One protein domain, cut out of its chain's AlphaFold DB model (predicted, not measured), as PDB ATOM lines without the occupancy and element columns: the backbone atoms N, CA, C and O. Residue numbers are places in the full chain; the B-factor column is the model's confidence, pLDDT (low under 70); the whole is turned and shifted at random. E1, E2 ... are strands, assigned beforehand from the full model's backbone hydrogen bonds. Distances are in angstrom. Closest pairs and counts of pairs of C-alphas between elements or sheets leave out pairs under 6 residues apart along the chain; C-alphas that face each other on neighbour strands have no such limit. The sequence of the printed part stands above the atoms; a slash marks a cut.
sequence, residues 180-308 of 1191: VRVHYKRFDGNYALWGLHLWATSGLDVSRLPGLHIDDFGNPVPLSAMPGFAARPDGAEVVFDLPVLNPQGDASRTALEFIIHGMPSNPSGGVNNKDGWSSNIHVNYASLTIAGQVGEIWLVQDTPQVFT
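This is residues 180 to 308 of the 1191 residues of the protein "DUF3372 domain-containing protein" of Deltaproteobacteria bacterium (UniProt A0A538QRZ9). With little regular structure, this is a small, loose sandwich: the sheet E3 E1 E6 E7, mixed, stands partly face to face with E2 E4 E5, antiparallel, and residues 198 to 236 bridge one side, pairing briefly with E2 and E3. The 129 printed residues are all strand by class, E1 to E7 in order with no named helix, though under half are in named elements. The whole is compact, radius of gyration of the C-alphas 13.9 A, spanning 42 by 30 by 26 A.

Find C-alpha 180 at (223.842, 211.953, 178.264), where E1, 180 to 185, begins. Then come E2, 194 to 197; E3, 237 to 243, 19.7 A; E4, 255 to 262, 23.4 A; E5, 281 to 284; E6, 294 to 300, 19.8 A; and E7, 303 to 307, ending at (231.019, 214.759, 168.518).

In the twisted first sheet, look for N 182 and O 240, 2.8 A, between antiparallel E1 and E3; N 183 and O 297, 2.8 A, between parallel E1 and E6; and N 298 and O 307, 2.8 A, in the hairpin E6 and E7. In the second sheet, inner strand E4 is the antiparallel neighbour of E2, N 195 and O 261 at 2.9 A, and of E5 in a hairpin, N 283 and O 256 at 2.8 A. The closest C-alphas of E5 and E7, Val 283 and Val 306, are 7.1 A apart.

The printed part has no cut; the links E2 to E3, E3 to E4 and E4 to E5 are long, and only residue 234 has pLDDT under 70.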
ATOM      1  N   VAL A 180     223.177 211.443 179.467       97.81
ATOM      2  CA  VAL A 180     223.842 211.953 178.264       97.81
ATOM      3  C   VAL A 180     222.983 213.069 177.684       97.81
ATOM      4  O   VAL A 180     221.835 212.837 177.313       97.81
ATOM      5  N   ARG A 181     223.523 214.282 177.611       97.56
ATOM      6  CA  ARG A 181     222.873 215.431 176.986       97.56
ATOM      7  C   ARG A 181     223.258 215.508 175.518       97.56
ATOM      8  O   ARG A 181     224.438 215.557 175.182       97.56
ATOM      9  N   VAL A 182     222.254 215.530 174.652       97.62
ATOM     10  CA  VAL A 182     222.413 215.564 173.202       97.62
ATOM     11  C   VAL A 182     222.092 216.959 172.693       97.62
ATOM     12  O   VAL A 182     220.978 217.450 172.858       97.62
ATOM     13  N   HIS A 183     223.066 217.575 172.035       96.50
ATOM     14  CA  HIS A 183     222.911 218.791 171.254       96.50
ATOM     15  C   HIS A 183     222.724 218.410 169.790       96.50
ATOM     16  O   HIS A 183     223.642 217.890 169.163       96.50
ATOM     17  N   TYR A 184     221.547 218.653 169.226       95.81
ATOM     18  CA  TYR A 184     221.249 218.280 167.852       95.81
ATOM     19  C   TYR A 184     221.051 219.509 166.969       95.81
ATOM     20  O   TYR A 184     220.032 220.206 167.040       95.81
ATOM     21  N   LYS A 185     222.045 219.778 166.118       92.44
ATOM     22  CA  LYS A 185     222.051 220.902 165.179       92.44
ATOM     23  C   LYS A 185     221.451 220.492 163.839       92.44
ATOM     24  O   LYS A 185     221.958 219.581 163.183       92.44
ATOM     25  N   ARG A 186     220.419 221.219 163.404       90.06
ATOM     26  CA  ARG A 186     219.811 221.086 162.077       90.06
ATOM     27  C   ARG A 186     219.807 222.427 161.367       90.06
ATOM     28  O   ARG A 186     219.479 223.452 161.956       90.06
ATOM     29  N   PHE A 187     220.143 222.412 160.085       84.62
ATOM     30  CA  PHE A 187     220.178 223.616 159.257       84.62
ATOM     31  C   PHE A 187     218.800 223.987 158.707       84.62
ATOM     32  O   PHE A 187     218.598 225.116 158.273       84.62
ATOM     33  N   ASP A 188     217.848 223.049 158.719       81.62
ATOM     34  CA  ASP A 188     216.455 223.297 158.342       81.62
ATOM     35  C   ASP A 188     215.542 223.691 159.516       81.62
ATOM     36  O   ASP A 188     214.392 224.052 159.283       81.62
ATOM     37  N   GLY A 189     216.021 223.596 160.763       86.94
ATOM     38  CA  GLY A 189     215.240 223.865 161.977       86.94
ATOM     39  C   GLY A 189     214.033 222.937 162.206       86.94
ATOM     40  O   GLY A 189     213.272 223.140 163.154       86.94
ATOM     41  N   ASN A 190     213.826 221.904 161.380       87.56
ATOM     42  CA  ASN A 190     212.589 221.114 161.346       87.56
ATOM     43  C   ASN A 190     212.601 219.930 162.321       87.56
ATOM     44  O   ASN A 190     212.386 218.783 161.935       87.56
ATOM     45  N   TYR A 191     212.804 220.187 163.610       92.94
ATOM     46  CA  TYR A 191     212.905 219.139 164.636       92.94
ATOM     47  C   TYR A 191     211.638 218.303 164.837       92.94
ATOM     48  O   TYR A 191     211.728 217.153 165.248       92.94
ATOM     49  N   ALA A 192     210.460 218.851 164.523       92.62
ATOM     50  CA  ALA A 192     209.180 218.155 164.690       92.62
ATOM     51  C   ALA A 192     209.013 216.932 163.766       92.62
ATOM     52  O   ALA A 192     208.146 216.097 164.007       92.62
ATOM     53  N   LEU A 193     209.828 216.828 162.711       94.00
ATOM     54  CA  LEU A 193     209.825 215.701 161.775       94.00
ATOM     55  C   LEU A 193     210.777 214.573 162.190       94.00
ATOM     56  O   LEU A 193     210.918 213.607 161.442       94.00
ATOM     57  N   TRP A 194     211.421 214.684 163.354       95.75
ATOM     58  CA  TRP A 194     212.430 213.742 163.831       95.75
ATOM     59  C   TRP A 194     212.102 213.235 165.231       95.75
ATOM     60  O   TRP A 194     211.539 213.948 166.065       95.75
ATOM     61  N   GLY A 195     212.487 211.992 165.480       96.56
ATOM     62  CA  GLY A 195     212.356 211.334 166.766       96.56
ATOM     63  C   GLY A 195     213.472 210.326 167.002       96.56
ATOM     64  O   GLY A 195     214.416 210.212 166.215       96.56
ATOM     65  N   LEU A 196     213.363 209.610 168.117       97.75
ATOM     66  CA  LEU A 196     214.350 208.640 168.567       97.75
ATOM     67  C   LEU A 196     213.755 207.238 168.580       97.75
ATOM     68  O   LEU A 196     212.691 207.023 169.163       97.75
ATOM     69  N   HIS A 197     214.490 206.279 168.029       97.69
ATOM     70  CA  HIS A 197     214.298 204.882 168.384       97.69
ATOM     71  C   HIS A 197     215.177 204.565 169.593       97.69
ATOM     72  O   HIS A 197     216.401 204.735 169.553       97.69
ATOM     73  N   LEU A 198     214.530 204.109 170.661       97.06
ATOM     74  CA  LEU A 198     215.130 203.781 171.948       97.06
ATOM     75  C   LEU A 198     214.766 202.339 172.308       97.06
ATOM     76  O   LEU A 198     213.634 201.921 172.061       97.06
ATOM     77  N   TRP A 199     215.690 201.596 172.916       96.50
ATOM     78  CA  TRP A 199     215.464 200.206 173.326       96.50
ATOM     79  C   TRP A 199     216.121 199.895 174.672       96.50
ATOM     80  O   TRP A 199     217.119 200.505 175.054       96.50
ATOM     81  N   ALA A 200     215.557 198.947 175.421       92.69
ATOM     82  CA  ALA A 200     215.916 198.751 176.832       92.69
ATOM     83  C   ALA A 200     217.359 198.261 177.063       92.69
ATOM     84  O   ALA A 200     217.949 198.527 178.110       92.69
ATOM     85  N   THR A 201     217.943 197.544 176.101       92.31
ATOM     86  CA  THR A 201     219.309 197.002 176.206       92.31
ATOM     87  C   THR A 201     220.386 197.958 175.691       92.31
ATOM     88  O   THR A 201     221.554 197.582 175.648       92.31
ATOM     89  N   SER A 202     220.028 199.196 175.335       93.81
ATOM     90  CA  SER A 202     220.938 200.158 174.702       93.81
ATOM     91  C   SER A 202     221.846 200.926 175.672       93.81
ATOM     92  O   SER A 202     222.594 201.797 175.243       93.81
ATOM     93  N   GLY A 203     221.773 200.648 176.979       93.25
ATOM     94  CA  GLY A 203     222.434 201.434 178.036       93.25
ATOM     95  C   GLY A 203     221.558 202.545 178.641       93.25
ATOM     96  O   GLY A 203     221.958 203.194 179.611       93.25
ATOM     97  N   LEU A 204     220.347 202.725 178.110       96.31
ATOM     98  CA  LEU A 204     219.333 203.678 178.564       96.31
ATOM     99  C   LEU A 204     218.682 203.259 179.899       96.31
ATOM    100  O   LEU A 204     218.359 202.091 180.111       96.31
ATOM    101  N   ASP A 205     218.411 204.220 180.786       95.88
ATOM    102  CA  ASP A 205     217.586 204.006 181.984       95.88
ATOM    103  C   ASP A 205     216.104 204.263 181.668       95.88
ATOM    104  O   ASP A 205     215.560 205.346 181.904       95.88
ATOM    105  N   VAL A 206     215.441 203.236 181.131       94.38
ATOM    106  CA  VAL A 206     214.019 203.280 180.740       94.38
ATOM    107  C   VAL A 206     213.078 203.630 181.896       94.38
ATOM    108  O   VAL A 206     212.001 204.177 181.668       94.38
ATOM    109  N   SER A 207     213.475 203.370 183.149       94.31
ATOM    110  CA  SER A 207     212.642 203.677 184.320       94.31
ATOM    111  C   SER A 207     212.424 205.183 184.507       94.31
ATOM    112  O   SER A 207     211.432 205.606 185.102       94.31
ATOM    113  N   ARG A 208     213.324 205.998 183.943       95.25
ATOM    114  CA  ARG A 208     213.273 207.464 183.952       95.25
ATOM    115  C   ARG A 208     212.575 208.060 182.726       95.25
ATOM    116  O   ARG A 208     212.565 209.280 182.584       95.25
ATOM    117  N   LEU A 209     211.968 207.231 181.872       94.75
ATOM    118  CA  LEU A 209     211.239 207.639 180.664       94.75
ATOM    119  C   LEU A 209     209.803 207.065 180.627       94.75
ATOM    120  O   LEU A 209     209.430 206.376 179.675       94.75
ATOM    121  N   PRO A 210     208.969 207.303 181.660       92.25
ATOM    122  CA  PRO A 210     207.641 206.705 181.728       92.25
ATOM    123  C   PRO A 210     206.717 207.234 180.622       92.25
ATOM    124  O   PRO A 210     206.614 208.440 180.407       92.25
ATOM    125  N   GLY A 211     205.988 206.327 179.969       90.94
ATOM    126  CA  GLY A 211     204.957 206.673 178.982       90.94
ATOM    127  C   GLY A 211     205.466 206.959 177.565       90.94
ATOM    128  O   GLY A 211     204.655 207.321 176.717       90.94
ATOM    129  N   LEU A 212     206.765 206.789 177.296       93.75
ATOM    130  CA  LEU A 212     207.330 206.875 175.945       93.75
ATOM    131  C   LEU A 212     207.311 205.505 175.248       93.75
ATOM    132  O   LEU A 212     207.335 204.462 175.903       93.75
ATOM    133  N   HIS A 213     207.277 205.511 173.915       92.56
ATOM    134  CA  HIS A 213     207.362 204.301 173.096       92.56
ATOM    135  C   HIS A 213     208.815 203.800 173.053       92.56
ATOM    136  O   HIS A 213     209.673 204.430 172.445       92.56
ATOM    137  N   ILE A 214     209.091 202.684 173.727       94.88
ATOM    138  CA  ILE A 214     210.399 202.009 173.747       94.88
ATOM    139  C   ILE A 214     210.262 200.689 172.979       94.88
ATOM    140  O   ILE A 214     209.200 200.070 173.027       94.88
ATOM    141  N   ASP A 215     211.313 200.275 172.270       94.88
ATOM    142  CA  ASP A 215     211.350 199.071 171.425       94.88
ATOM    143  C   ASP A 215     210.375 199.109 170.221       94.88
ATOM    144  O   ASP A 215     210.013 198.071 169.669       94.88
ATOM    145  N   ASP A 216     209.973 200.305 169.766       94.50
ATOM    146  CA  ASP A 216     209.102 200.512 168.597       94.50
ATOM    147  C   ASP A 216     209.796 201.410 167.556       94.50
ATOM    148  O   ASP A 216     210.056 202.588 167.795       94.50
ATOM    149  N   PHE A 217     210.152 200.847 166.399       93.00
ATOM    150  CA  PHE A 217     210.760 201.598 165.292       93.00
ATOM    151  C   PHE A 217     209.708 202.318 164.429       93.00
ATOM    152  O   PHE A 217     210.008 203.313 163.779       93.00
ATOM    153  N   GLY A 218     208.461 201.838 164.404       95.00
ATOM    154  CA  GLY A 218     207.386 202.461 163.626       95.00
ATOM    155  C   GLY A 218     206.843 203.739 164.269       95.00
ATOM    156  O   GLY A 218     206.288 204.582 163.565       95.00
ATOM    157  N   ASN A 219     207.036 203.899 165.583       94.75
ATOM    158  CA  ASN A 219     206.604 205.060 166.364       94.75
ATOM    159  C   ASN A 219     207.784 205.704 167.121       94.75
ATOM    160  O   ASN A 219     207.920 205.503 168.330       94.75
ATOM    161  N   PRO A 220     208.625 206.500 166.434       96.38
ATOM    162  CA  PRO A 220     209.746 207.201 167.055       96.38
ATOM    163  C   PRO A 220     209.288 208.113 168.200       96.38
ATOM    164  O   PRO A 220     208.264 208.794 168.094       96.38
ATOM    165  N   VAL A 221     210.077 208.196 169.273       97.25
ATOM    166  CA  VAL A 221     209.830 209.126 170.384       97.25
ATOM    167  C   VAL A 221     210.105 210.559 169.913       97.25
ATOM    168  O   VAL A 221     211.246 210.849 169.546       97.25
ATOM    169  N   PRO A 222     209.123 211.483 169.934       96.56
ATOM    170  CA  PRO A 222     209.361 212.867 169.531       96.56
ATOM    171  C   PRO A 222     210.449 213.516 170.391       96.56
ATOM    172  O   PRO A 222     210.413 213.395 171.617       96.56
ATOM    173  N   LEU A 223     211.366 214.278 169.782       96.56
ATOM    174  CA  LEU A 223     212.446 214.957 170.520       96.56
ATOM    175  C   LEU A 223     211.905 215.838 171.657       96.56
ATOM    176  O   LEU A 223     212.466 215.866 172.748       96.56
ATOM    177  N   SER A 224     210.761 216.491 171.430       94.81
ATOM    178  CA  SER A 224     210.086 217.341 172.414       94.81
ATOM    179  C   SER A 224     209.534 216.601 173.636       94.81
ATOM    180  O   SER A 224     209.169 217.248 174.613       94.81
ATOM    181  N   ALA A 225     209.420 215.272 173.578       96.00
ATOM    182  CA  ALA A 225     208.976 214.441 174.695       96.00
ATOM    183  C   ALA A 225     210.136 214.013 175.610       96.00
ATOM    184  O   ALA A 225     209.897 213.485 176.698       96.00
ATOM    185  N   MET A 226     211.384 214.232 175.186       97.12
ATOM    186  CA  MET A 226     212.556 213.868 175.971       97.12
ATOM    187  C   MET A 226     212.772 214.839 177.144       97.12
ATOM    188  O   MET A 226     212.517 216.042 177.012       97.12
ATOM    189  N   PRO A 227     213.273 214.359 178.300       95.94
ATOM    190  CA  PRO A 227     213.679 215.229 179.398       95.94
ATOM    191  C   PRO A 227     214.689 216.281 178.935       95.94
ATOM    192  O   PRO A 227     215.449 216.055 178.000       95.94
ATOM    193  N   GLY A 228     214.698 217.449 179.578       93.31
ATOM    194  CA  GLY A 228     215.657 218.507 179.247       93.31
ATOM    195  C   GLY A 228     215.481 219.128 177.857       93.31
ATOM    196  O   GLY A 228     216.331 219.928 177.473       93.31
ATOM    197  N   PHE A 229     214.404 218.801 177.121       96.12
ATOM    198  CA  PHE A 229     214.166 219.360 175.794       96.12
ATOM    199  C   PHE A 229     214.084 220.892 175.824       96.12
ATOM    200  O   PHE A 229     213.204 221.471 176.466       96.12
ATOM    201  N   ALA A 230     214.978 221.546 175.090       95.25
ATOM    202  CA  ALA A 230     214.986 222.987 174.887       95.25
ATOM    203  C   ALA A 230     215.511 223.323 173.488       95.25
ATOM    204  O   ALA A 230     216.526 222.786 173.053       95.25
ATOM    205  N   ALA A 231     214.854 224.248 172.791       89.81
ATOM    206  CA  ALA A 231     215.387 224.828 171.562       89.81
ATOM    207  C   ALA A 231     216.267 226.040 171.895       89.81
ATOM    208  O   ALA A 231     215.914 226.849 172.759       89.81
ATOM    209  N   ARG A 232     217.398 226.194 171.199       81.62
ATOM    210  CA  ARG A 232     218.169 227.441 171.254       81.62
ATOM    211  C   ARG A 232     217.344 228.609 170.692       81.62
ATOM    212  O   ARG A 232     216.479 228.386 169.844       81.62
ATOM    213  N   PRO A 233     217.613 229.860 171.117       74.56
ATOM    214  CA  PRO A 233     216.866 231.033 170.650       74.56
ATOM    215  C   PRO A 233     216.896 231.253 169.132       74.56
ATOM    216  O   PRO A 233     215.967 231.841 168.587       74.56
ATOM    217  N   ASP A 234     217.950 230.793 168.458       68.19
ATOM    218  CA  ASP A 234     218.103 230.856 167.000       68.19
ATOM    219  C   ASP A 234     217.366 229.724 166.259       68.19
ATOM    220  O   ASP A 234     217.324 229.723 165.032       68.19
ATOM    221  N   GLY A 235     216.786 228.764 166.989       75.75
ATOM    222  CA  GLY A 235     216.074 227.614 166.438       75.75
ATOM    223  C   GLY A 235     216.954 226.624 165.672       75.75
ATOM    224  O   GLY A 235     216.408 225.721 165.048       75.75
ATOM    225  N   ALA A 236     218.285 226.769 165.698       78.25
ATOM    226  CA  ALA A 236     219.221 225.969 164.896       78.25
ATOM    227  C   ALA A 236     219.804 224.761 165.649       78.25
ATOM    228  O   ALA A 236     220.532 223.949 165.075       78.25
ATOM    229  N   GLU A 237     219.521 224.654 166.945       91.81
ATOM    230  CA  GLU A 237     219.912 223.529 167.786       91.81
ATOM    231  C   GLU A 237     218.806 223.241 168.803       91.81
ATOM    232  O   GLU A 237     218.253 224.165 169.409       91.81
ATOM    233  N   VAL A 238     218.513 221.962 169.026       95.81
ATOM    234  CA  VAL A 238     217.770 221.513 170.208       95.81
ATOM    235  C   VAL A 238     218.697 220.749 171.133       95.81
ATOM    236  O   VAL A 238     219.646 220.103 170.695       95.81
ATOM    237  N   VAL A 239     218.397 220.813 172.416       96.56
ATOM    238  CA  VAL A 239     219.068 220.070 173.474       96.56
ATOM    239  C   VAL A 239     218.042 219.150 174.101       96.56
ATOM    240  O   VAL A 239     216.919 219.592 174.305       96.56
ATOM    241  N   PHE A 240     218.394 217.903 174.388       97.25
ATOM    242  CA  PHE A 240     217.572 216.979 175.172       97.25
ATOM    243  C   PHE A 240     218.449 215.961 175.903       97.25
ATOM    244  O   PHE A 240     219.602 215.737 175.544       97.25
ATOM    245  N   ASP A 241     217.893 215.332 176.930       97.75
ATOM    246  CA  ASP A 241     218.602 214.448 177.842       97.75
ATOM    247  C   ASP A 241     218.169 212.988 177.638       97.75
ATOM    248  O   ASP A 241     216.980 212.664 177.607       97.75
ATOM    249  N   LEU A 242     219.154 212.093 177.554       98.00
ATOM    250  CA  LEU A 242     218.998 210.641 177.576       98.00
ATOM    251  C   LEU A 242     219.438 210.117 178.952       98.00
ATOM    252  O   LEU A 242     220.637 210.097 179.249       98.00
ATOM    253  N   PRO A 243     218.499 209.711 179.828       97.25
ATOM    254  CA  PRO A 243     218.828 209.037 181.079       97.25
ATOM    255  C   PRO A 243     219.572 207.731 180.811       97.25
ATOM    256  O   PRO A 243     219.088 206.895 180.052       97.25
ATOM    257  N   VAL A 244     220.716 207.523 181.457       96.81
ATOM    258  CA  VAL A 244     221.514 206.301 181.287       96.81
ATOM    259  C   VAL A 244     221.663 205.545 182.594       96.81
ATOM    260  O   VAL A 244     221.655 206.127 183.683       96.81
ATOM    261  N   LEU A 245     221.817 204.227 182.484       94.19
ATOM    262  CA  LEU A 245     222.141 203.382 183.624       94.19
ATOM    263  C   LEU A 245     223.563 203.702 184.095       94.19
ATOM    264  O   LEU A 245     224.521 203.474 183.358       94.19
ATOM    265  N   ASN A 246     223.704 204.198 185.328       91.88
ATOM    266  CA  ASN A 246     224.995 204.695 185.810       91.88
ATOM    267  C   ASN A 246     226.072 203.584 185.794       91.88
ATOM    268  O   ASN A 246     225.855 202.534 186.425       91.88
ATOM    269  N   PRO A 247     227.215 203.790 185.105       87.69
ATOM    270  CA  PRO A 247     228.335 202.847 185.080       87.69
ATOM    271  C   PRO A 247     228.954 202.572 186.454       87.69
ATOM    272  O   PRO A 247     229.544 201.514 186.662       87.69
ATOM    273  N   GLN A 248     228.791 203.467 187.434       83.75
ATOM    274  CA  GLN A 248     229.231 203.208 188.810       83.75
ATOM    275  C   GLN A 248     228.549 202.001 189.455       83.75
ATOM    276  O   GLN A 248     229.145 201.349 190.310       83.75
ATOM    277  N   GLY A 249     227.320 201.689 189.039       74.69
ATOM    278  CA  GLY A 249     226.591 200.520 189.527       74.69
ATOM    279  C   GLY A 249     226.976 199.209 188.838       74.69
ATOM    280  O   GLY A 249     226.633 198.149 189.353       74.69
ATOM    281  N   ASP A 250     227.644 199.272 187.682       79.88
ATOM    282  CA  ASP A 250     228.003 198.116 186.857       79.88
ATOM    283  C   ASP A 250     229.024 198.530 185.783       79.88
ATOM    284  O   ASP A 250     228.691 199.213 184.811       79.88
ATOM    285  N   ALA A 251     230.269 198.083 185.946       73.00
ATOM    286  CA  ALA A 251     231.378 198.437 185.063       73.00
ATOM    287  C   ALA A 251     231.257 197.862 183.637       73.00
ATOM    288  O   ALA A 251     232.029 198.258 182.766       73.00
ATOM    289  N   SER A 252     230.318 196.940 183.378       78.31
ATOM    290  CA  SER A 252     230.047 196.442 182.021       78.31
ATOM    291  C   SER A 252     229.275 197.445 181.152       78.31
ATOM    292  O   SER A 252     229.214 197.288 179.935       78.31
ATOM    293  N   ARG A 253     228.720 198.507 181.752       87.56
ATOM    294  CA  ARG A 253     228.002 199.581 181.052       87.56
ATOM    295  C   ARG A 253     228.990 200.584 180.467       87.56
ATOM    296  O   ARG A 253     229.416 201.518 181.142       87.56
ATOM    297  N   THR A 254     229.354 200.385 179.207       86.75
ATOM    298  CA  THR A 254     230.410 201.165 178.542       86.75
ATOM    299  C   THR A 254     229.893 202.197 177.540       86.75
ATOM    300  O   THR A 254     230.636 203.114 177.185       86.75
ATOM    301  N   ALA A 255     228.639 202.084 177.097       92.44
ATOM    302  CA  ALA A 255     228.086 202.944 176.059       92.44
ATOM    303  C   ALA A 255     226.566 203.125 176.166       92.44
ATOM    304  O   ALA A 255     225.878 202.379 176.869       92.44
ATOM    305  N   LEU A 256     226.080 204.119 175.423       96.44
ATOM    306  CA  LEU A 256     224.679 204.327 175.074       96.44
ATOM    307  C   LEU A 256     224.513 204.169 173.560       96.44
ATOM    308  O   LEU A 256     225.286 204.746 172.794       96.44
ATOM    309  N   GLU A 257     223.470 203.466 173.131       97.25
ATOM    310  CA  GLU A 257     223.048 203.407 171.733       97.25
ATOM    311  C   GLU A 257     221.622 203.933 171.534       97.25
ATOM    312  O   GLU A 257     220.750 203.778 172.393       97.25
ATOM    313  N   PHE A 258     221.389 204.573 170.390       97.75
ATOM    314  CA  PHE A 258     220.066 205.003 169.931       97.75
ATOM    315  C   PHE A 258     220.076 205.239 168.412       97.75
ATOM    316  O   PHE A 258     221.123 205.173 167.768       97.75
ATOM    317  N   ILE A 259     218.916 205.519 167.817       97.56
ATOM    318  CA  ILE A 259     218.822 205.982 166.422       97.56
ATOM    319  C   ILE A 259     218.029 207.281 166.405       97.56
ATOM    320  O   ILE A 259     216.990 207.373 167.056       97.56
ATOM    321  N   ILE A 260     218.490 208.259 165.628       96.69
ATOM    322  CA  ILE A 260     217.665 209.393 165.218       96.69
ATOM    323  C   ILE A 260     217.071 209.099 163.844       96.69
ATOM    324  O   ILE A 260     217.788 208.680 162.936       96.69
ATOM    325  N   HIS A 261     215.759 209.245 163.697       95.81
ATOM    326  CA  HIS A 261     215.077 208.957 162.437       95.81
ATOM    327  C   HIS A 261     213.765 209.728 162.286       95.81
ATOM    328  O   HIS A 261     213.279 210.355 163.233       95.81
ATOM    329  N   GLY A 262     213.236 209.752 161.066       94.19
ATOM    330  CA  GLY A 262     212.055 210.531 160.727       94.19
ATOM    331  C   GLY A 262     210.796 210.051 161.449       94.19
ATOM    332  O   GLY A 262     210.601 208.867 161.693       94.19
ATOM    333  N   MET A 263     209.895 210.976 161.766       95.00
ATOM    334  CA  MET A 263     208.527 210.646 162.171       95.00
ATOM    335  C   MET A 263     207.755 210.030 160.985       95.00
ATOM    336  O   MET A 263     208.133 210.258 159.834       95.00
ATOM    337  N   PRO A 264     206.619 209.338 161.200       92.06
ATOM    338  CA  PRO A 264     205.763 208.875 160.099       92.06
ATOM    339  C   PRO A 264     205.322 209.992 159.139       92.06
ATOM    340  O   PRO A 264     205.077 209.743 157.963       92.06
ATOM    341  N   SER A 265     205.247 211.232 159.632       89.50
ATOM    342  CA  SER A 265     204.938 212.439 158.857       89.50
ATOM    343  C   SER A 265     206.137 213.051 158.124       89.50
ATOM    344  O   SER A 265     205.961 214.051 157.430       89.50
ATOM    345  N   ASN A 266     207.350 212.513 158.284       87.94
ATOM    346  CA  ASN A 266     208.538 213.039 157.622       87.94
ATOM    347  C   ASN A 266     208.439 212.780 156.104       87.94
ATOM    348  O   ASN A 266     208.432 211.619 155.684       87.94
ATOM    349  N   PRO A 267     208.372 213.831 155.266       77.31
ATOM    350  CA  PRO A 267     208.185 213.681 153.824       77.31
ATOM    351  C   PRO A 267     209.425 213.105 153.127       77.31
ATOM    352  O   PRO A 267     209.334 212.623 152.002       77.31
ATOM    353  N   SER A 268     210.577 213.117 153.797       76.75
ATOM    354  CA  SER A 268     211.857 212.659 153.274       76.75
ATOM    355  C   SER A 268     212.133 211.219 153.704       76.75
ATOM    356  O   SER A 268     213.126 210.967 154.369       76.75
ATOM    357  N   GLY A 269     211.260 210.266 153.363       76.44
ATOM    358  CA  GLY A 269     211.479 208.834 153.638       76.44
ATOM    359  C   GLY A 269     210.893 208.302 154.955       76.44
ATOM    360  O   GLY A 269     211.190 207.164 155.331       76.44
ATOM    361  N   GLY A 270     210.046 209.083 155.638       89.00
ATOM    362  CA  GLY A 270     209.323 208.655 156.839       89.00
ATOM    363  C   GLY A 270     210.245 208.097 157.926       89.00
ATOM    364  O   GLY A 270     211.350 208.593 158.139       89.00
ATOM    365  N   VAL A 271     209.812 207.008 158.566       91.25
ATOM    366  CA  VAL A 271     210.552 206.333 159.651       91.25
ATOM    367  C   VAL A 271     211.867 205.679 159.228       91.25
ATOM    368  O   VAL A 271     212.685 205.342 160.082       91.25
ATOM    369  N   ASN A 272     212.105 205.508 157.927       90.69
ATOM    370  CA  ASN A 272     213.321 204.869 157.422       90.69
ATOM    371  C   ASN A 272     214.466 205.858 157.185       90.69
ATOM    372  O   ASN A 272     215.604 205.431 156.994       90.69
ATOM    373  N   ASN A 273     214.197 207.164 157.207       91.94
ATOM    374  CA  ASN A 273     215.252 208.161 157.103       91.94
ATOM    375  C   ASN A 273     215.952 208.336 158.449       91.94
ATOM    376  O   ASN A 273     215.336 208.805 159.399       91.94
ATOM    377  N   LYS A 274     217.239 207.996 158.502       93.75
ATOM    378  CA  LYS A 274     218.086 208.035 159.701       93.75
ATOM    379  C   LYS A 274     219.055 209.230 159.735       93.75
ATOM    380  O   LYS A 274     220.119 209.129 160.331       93.75
ATOM    381  N   ASP A 275     218.737 210.334 159.054       90.25
ATOM    382  CA  ASP A 275     219.539 211.578 159.057       90.25
ATOM    383  C   ASP A 275     221.011 211.362 158.646       90.25
ATOM    384  O   ASP A 275     221.948 211.818 159.304       90.25
ATOM    385  N   GLY A 276     221.223 210.567 157.593       85.81
ATOM    386  CA  GLY A 276     222.552 210.222 157.074       85.81
ATOM    387  C   GLY A 276     223.250 209.037 157.756       85.81
ATOM    388  O   GLY A 276     224.325 208.641 157.310       85.81
ATOM    389  N   TRP A 277     222.662 208.429 158.793       89.81
ATOM    390  CA  TRP A 277     223.238 207.268 159.483       89.81
ATOM    391  C   TRP A 277     222.806 205.929 158.864       89.81
ATOM    392  O   TRP A 277     221.620 205.662 158.684       89.81
ATOM    393  N   SER A 278     223.755 205.024 158.608       84.25
ATOM    394  CA  SER A 278     223.464 203.627 158.233       84.25
ATOM    395  C   SER A 278     223.441 202.669 159.434       84.25
ATOM    396  O   SER A 278     222.806 201.615 159.369       84.25
ATOM    397  N   SER A 279     224.099 203.050 160.531       89.06
ATOM    398  CA  SER A 279     224.272 202.265 161.764       89.06
ATOM    399  C   SER A 279     223.665 202.985 162.972       89.06
ATOM    400  O   SER A 279     223.278 204.148 162.874       89.06
ATOM    401  N   ASN A 280     223.590 202.303 164.118       93.75
ATOM    402  CA  ASN A 280     223.177 202.919 165.380       93.75
ATOM    403  C   ASN A 280     224.138 204.048 165.773       93.75
ATOM    404  O   ASN A 280     225.349 203.953 165.557       93.75
ATOM    405  N   ILE A 281     223.603 205.090 166.403       96.56
ATOM    406  CA  ILE A 281     224.418 206.116 167.046       96.56
ATOM    407  C   ILE A 281     224.990 205.493 168.315       96.56
ATOM    408  O   ILE A 281     224.236 205.134 169.217       96.56
ATOM    409  N   HIS A 282     226.313 205.362 168.370       94.19
ATOM    410  CA  HIS A 282     227.030 204.736 169.476       94.19
ATOM    411  C   HIS A 282     227.825 205.783 170.265       94.19
ATOM    412  O   HIS A 282     228.737 206.420 169.733       94.19
ATOM    413  N   VAL A 283     227.496 205.954 171.545       94.19
ATOM    414  CA  VAL A 283     228.121 206.925 172.451       94.19
ATOM    415  C   VAL A 283     228.935 206.185 173.502       94.19
ATOM    416  O   VAL A 283     228.389 205.659 174.469       94.19
ATOM    417  N   ASN A 284     230.256 206.174 173.346       89.50
ATOM    418  CA  ASN A 284     231.158 205.568 174.320       89.50
ATOM    419  C   ASN A 284     231.358 206.502 175.526       89.50
ATOM    420  O   ASN A 284     231.871 207.615 175.372       89.50
ATOM    421  N   TYR A 285     231.022 206.051 176.737       89.00
ATOM    422  CA  TYR A 285     231.112 206.878 177.947       89.00
ATOM    423  C   TYR A 285     232.534 207.329 178.275       89.00
ATOM    424  O   TYR A 285     232.719 208.419 178.810       89.00
ATOM    425  N   ALA A 286     233.549 206.548 177.897       79.56
ATOM    426  CA  ALA A 286     234.946 206.907 178.129       79.56
ATOM    427  C   ALA A 286     235.419 208.107 177.283       79.56
ATOM    428  O   ALA A 286     236.485 208.666 177.540       79.56
ATOM    429  N   SER A 287     234.642 208.502 176.269       79.50
ATOM    430  CA  SER A 287     234.936 209.653 175.409       79.50
ATOM    431  C   SER A 287     234.304 210.966 175.889       79.50
ATOM    432  O   SER A 287     234.594 212.022 175.323       79.50
ATOM    433  N   LEU A 288     233.450 210.909 176.917       84.44
ATOM    434  CA  LEU A 288     232.672 212.050 177.392       84.44
ATOM    435  C   LEU A 288     233.452 212.887 178.406       84.44
ATOM    436  O   LEU A 288     234.108 212.366 179.309       84.44
ATOM    437  N   THR A 289     233.297 214.206 178.310       79.50
ATOM    438  CA  THR A 289     233.607 215.105 179.425       79.50
ATOM    439  C   THR A 289     232.390 215.142 180.340       79.50
ATOM    440  O   THR A 289     231.308 215.523 179.897       79.50
ATOM    441  N   ILE A 290     232.548 214.715 181.596       86.62
ATOM    442  CA  ILE A 290     231.434 214.565 182.540       86.62
ATOM    443  C   ILE A 290     231.525 215.632 183.627       86.62
ATOM    444  O   ILE A 290     232.527 215.726 184.336       86.62
ATOM    445  N   ALA A 291     230.454 216.404 183.794       87.56
ATOM    446  CA  ALA A 291     230.317 217.395 184.852       87.56
ATOM    447  C   ALA A 291     228.944 217.253 185.517       87.56
ATOM    448  O   ALA A 291     227.917 217.229 184.845       87.56
ATOM    449  N   GLY A 292     228.915 217.127 186.849       88.94
ATOM    450  CA  GLY A 292     227.655 216.998 187.594       88.94
ATOM    451  C   GLY A 292     226.790 215.807 187.157       88.94
ATOM    452  O   GLY A 292     225.574 215.941 187.098       88.94
ATOM    453  N   GLN A 293     227.415 214.667 186.834       94.25
ATOM    454  CA  GLN A 293     226.777 213.446 186.310       94.25
ATOM    455  C   GLN A 293     226.140 213.560 184.915       94.25
ATOM    456  O   GLN A 293     225.378 212.673 184.511       94.25
ATOM    457  N   VAL A 294     226.470 214.612 184.163       95.38
ATOM    458  CA  VAL A 294     226.031 214.817 182.780       95.38
ATOM    459  C   VAL A 294     227.235 214.754 181.847       95.38
ATOM    460  O   VAL A 294     228.227 215.444 182.077       95.38
ATOM    461  N   GLY A 295     227.149 213.926 180.807       94.81
ATOM    462  CA  GLY A 295     228.085 213.916 179.682       94.81
ATOM    463  C   GLY A 295     227.421 214.507 178.442       94.81
ATOM    464  O   GLY A 295     226.254 214.225 178.191       94.81
ATOM    465  N   GLU A 296     228.136 215.327 177.678       94.69
ATOM    466  CA  GLU A 296     227.568 216.044 176.526       94.69
ATOM    467  C   GLU A 296     228.065 215.478 175.190       94.69
ATOM    468  O   GLU A 296     229.241 215.129 175.045       94.69
ATOM    469  N   ILE A 297     227.163 215.410 174.209       96.00
ATOM    470  CA  ILE A 297     227.472 215.094 172.812       96.00
ATOM    471  C   ILE A 297     226.778 216.064 171.859       96.00
ATOM    472  O   ILE A 297     225.729 216.627 172.176       96.00
ATOM    473  N   TRP A 298     227.319 216.182 170.651       95.69
ATOM    474  CA  TRP A 298     226.750 216.940 169.549       95.69
ATOM    475  C   TRP A 298     226.519 216.024 168.350       95.69
ATOM    476  O   TRP A 298     227.382 215.230 167.973       95.69
ATOM    477  N   LEU A 299     225.347 216.173 167.747       95.56
ATOM    478  CA  LEU A 299     224.944 215.567 166.489       95.56
ATOM    479  C   LEU A 299     224.648 216.683 165.490       95.56
ATOM    480  O   LEU A 299     224.116 217.738 165.850       95.56
ATOM    481  N   VAL A 300     224.980 216.445 164.229       91.81
ATOM    482  CA  VAL A 300     224.802 217.419 163.151       91.81
ATOM    483  C   VAL A 300     224.053 216.742 162.023       91.81
ATOM    484  O   VAL A 300     224.418 215.635 161.632       91.81
ATOM    485  N   GLN A 301     223.033 217.423 161.504       90.75
ATOM    486  CA  GLN A 301     222.239 216.967 160.367       90.75
ATOM    487  C   GLN A 301     223.108 216.352 159.257       90.75
ATOM    488  O   GLN A 301     224.121 216.944 158.860       90.75
ATOM    489  N   ASP A 302     222.697 215.177 158.769       86.06
ATOM    490  CA  ASP A 302     223.340 214.433 157.674       86.06
ATOM    491  C   ASP A 302     224.860 214.267 157.865       86.06
ATOM    492  O   ASP A 302     225.659 214.390 156.932       86.06
ATOM    493  N   THR A 303     225.289 214.076 159.114       88.75
ATOM    494  CA  THR A 303     226.690 213.847 159.485       88.75
ATOM    495  C   THR A 303     226.745 212.632 160.400       88.75
ATOM    496  O   THR A 303     226.454 212.777 161.590       88.75
ATOM    497  N   PRO A 304     227.101 211.439 159.886       87.50
ATOM    498  CA  PRO A 304     227.112 210.205 160.666       87.50
ATOM    499  C   PRO A 304     228.317 210.129 161.621       87.50
ATOM    500  O   PRO A 304     229.160 209.239 161.532       87.50
ATOM    501  N   GLN A 305     228.424 211.108 162.521       89.38
ATOM    502  CA  GLN A 305     229.477 211.248 163.516       89.38
ATOM    503  C   GLN A 305     228.914 211.786 164.838       89.38
ATOM    504  O   GLN A 305     228.175 212.770 164.864       89.38
ATOM    505  N   VAL A 306     229.317 211.160 165.949       89.62
ATOM    506  CA  VAL A 306     229.104 211.694 167.300       89.62
ATOM    507  C   VAL A 306     230.284 212.588 167.655       89.62
ATOM    508  O   VAL A 306     231.432 212.141 167.643       89.62
ATOM    509  N   PHE A 307     230.011 213.839 168.004       89.19
ATOM    510  CA  PHE A 307     231.019 214.759 168.518       89.19
ATOM    511  C   PHE A 307     230.903 214.844 170.041       89.19
ATOM    512  O   PHE A 307     229.801 214.931 170.573       89.19
ATOM    513  N   THR A 308     232.023 214.835 170.759       88.00
ATOM    514  CA  THR A 308     232.061 214.946 172.236       88.00
ATOM    515  C   THR A 308     232.503 216.327 172.722       88.00
ATOM    516  O   THR A 308     232.758 216.547 173.904       88.00
TER     517      THR A 308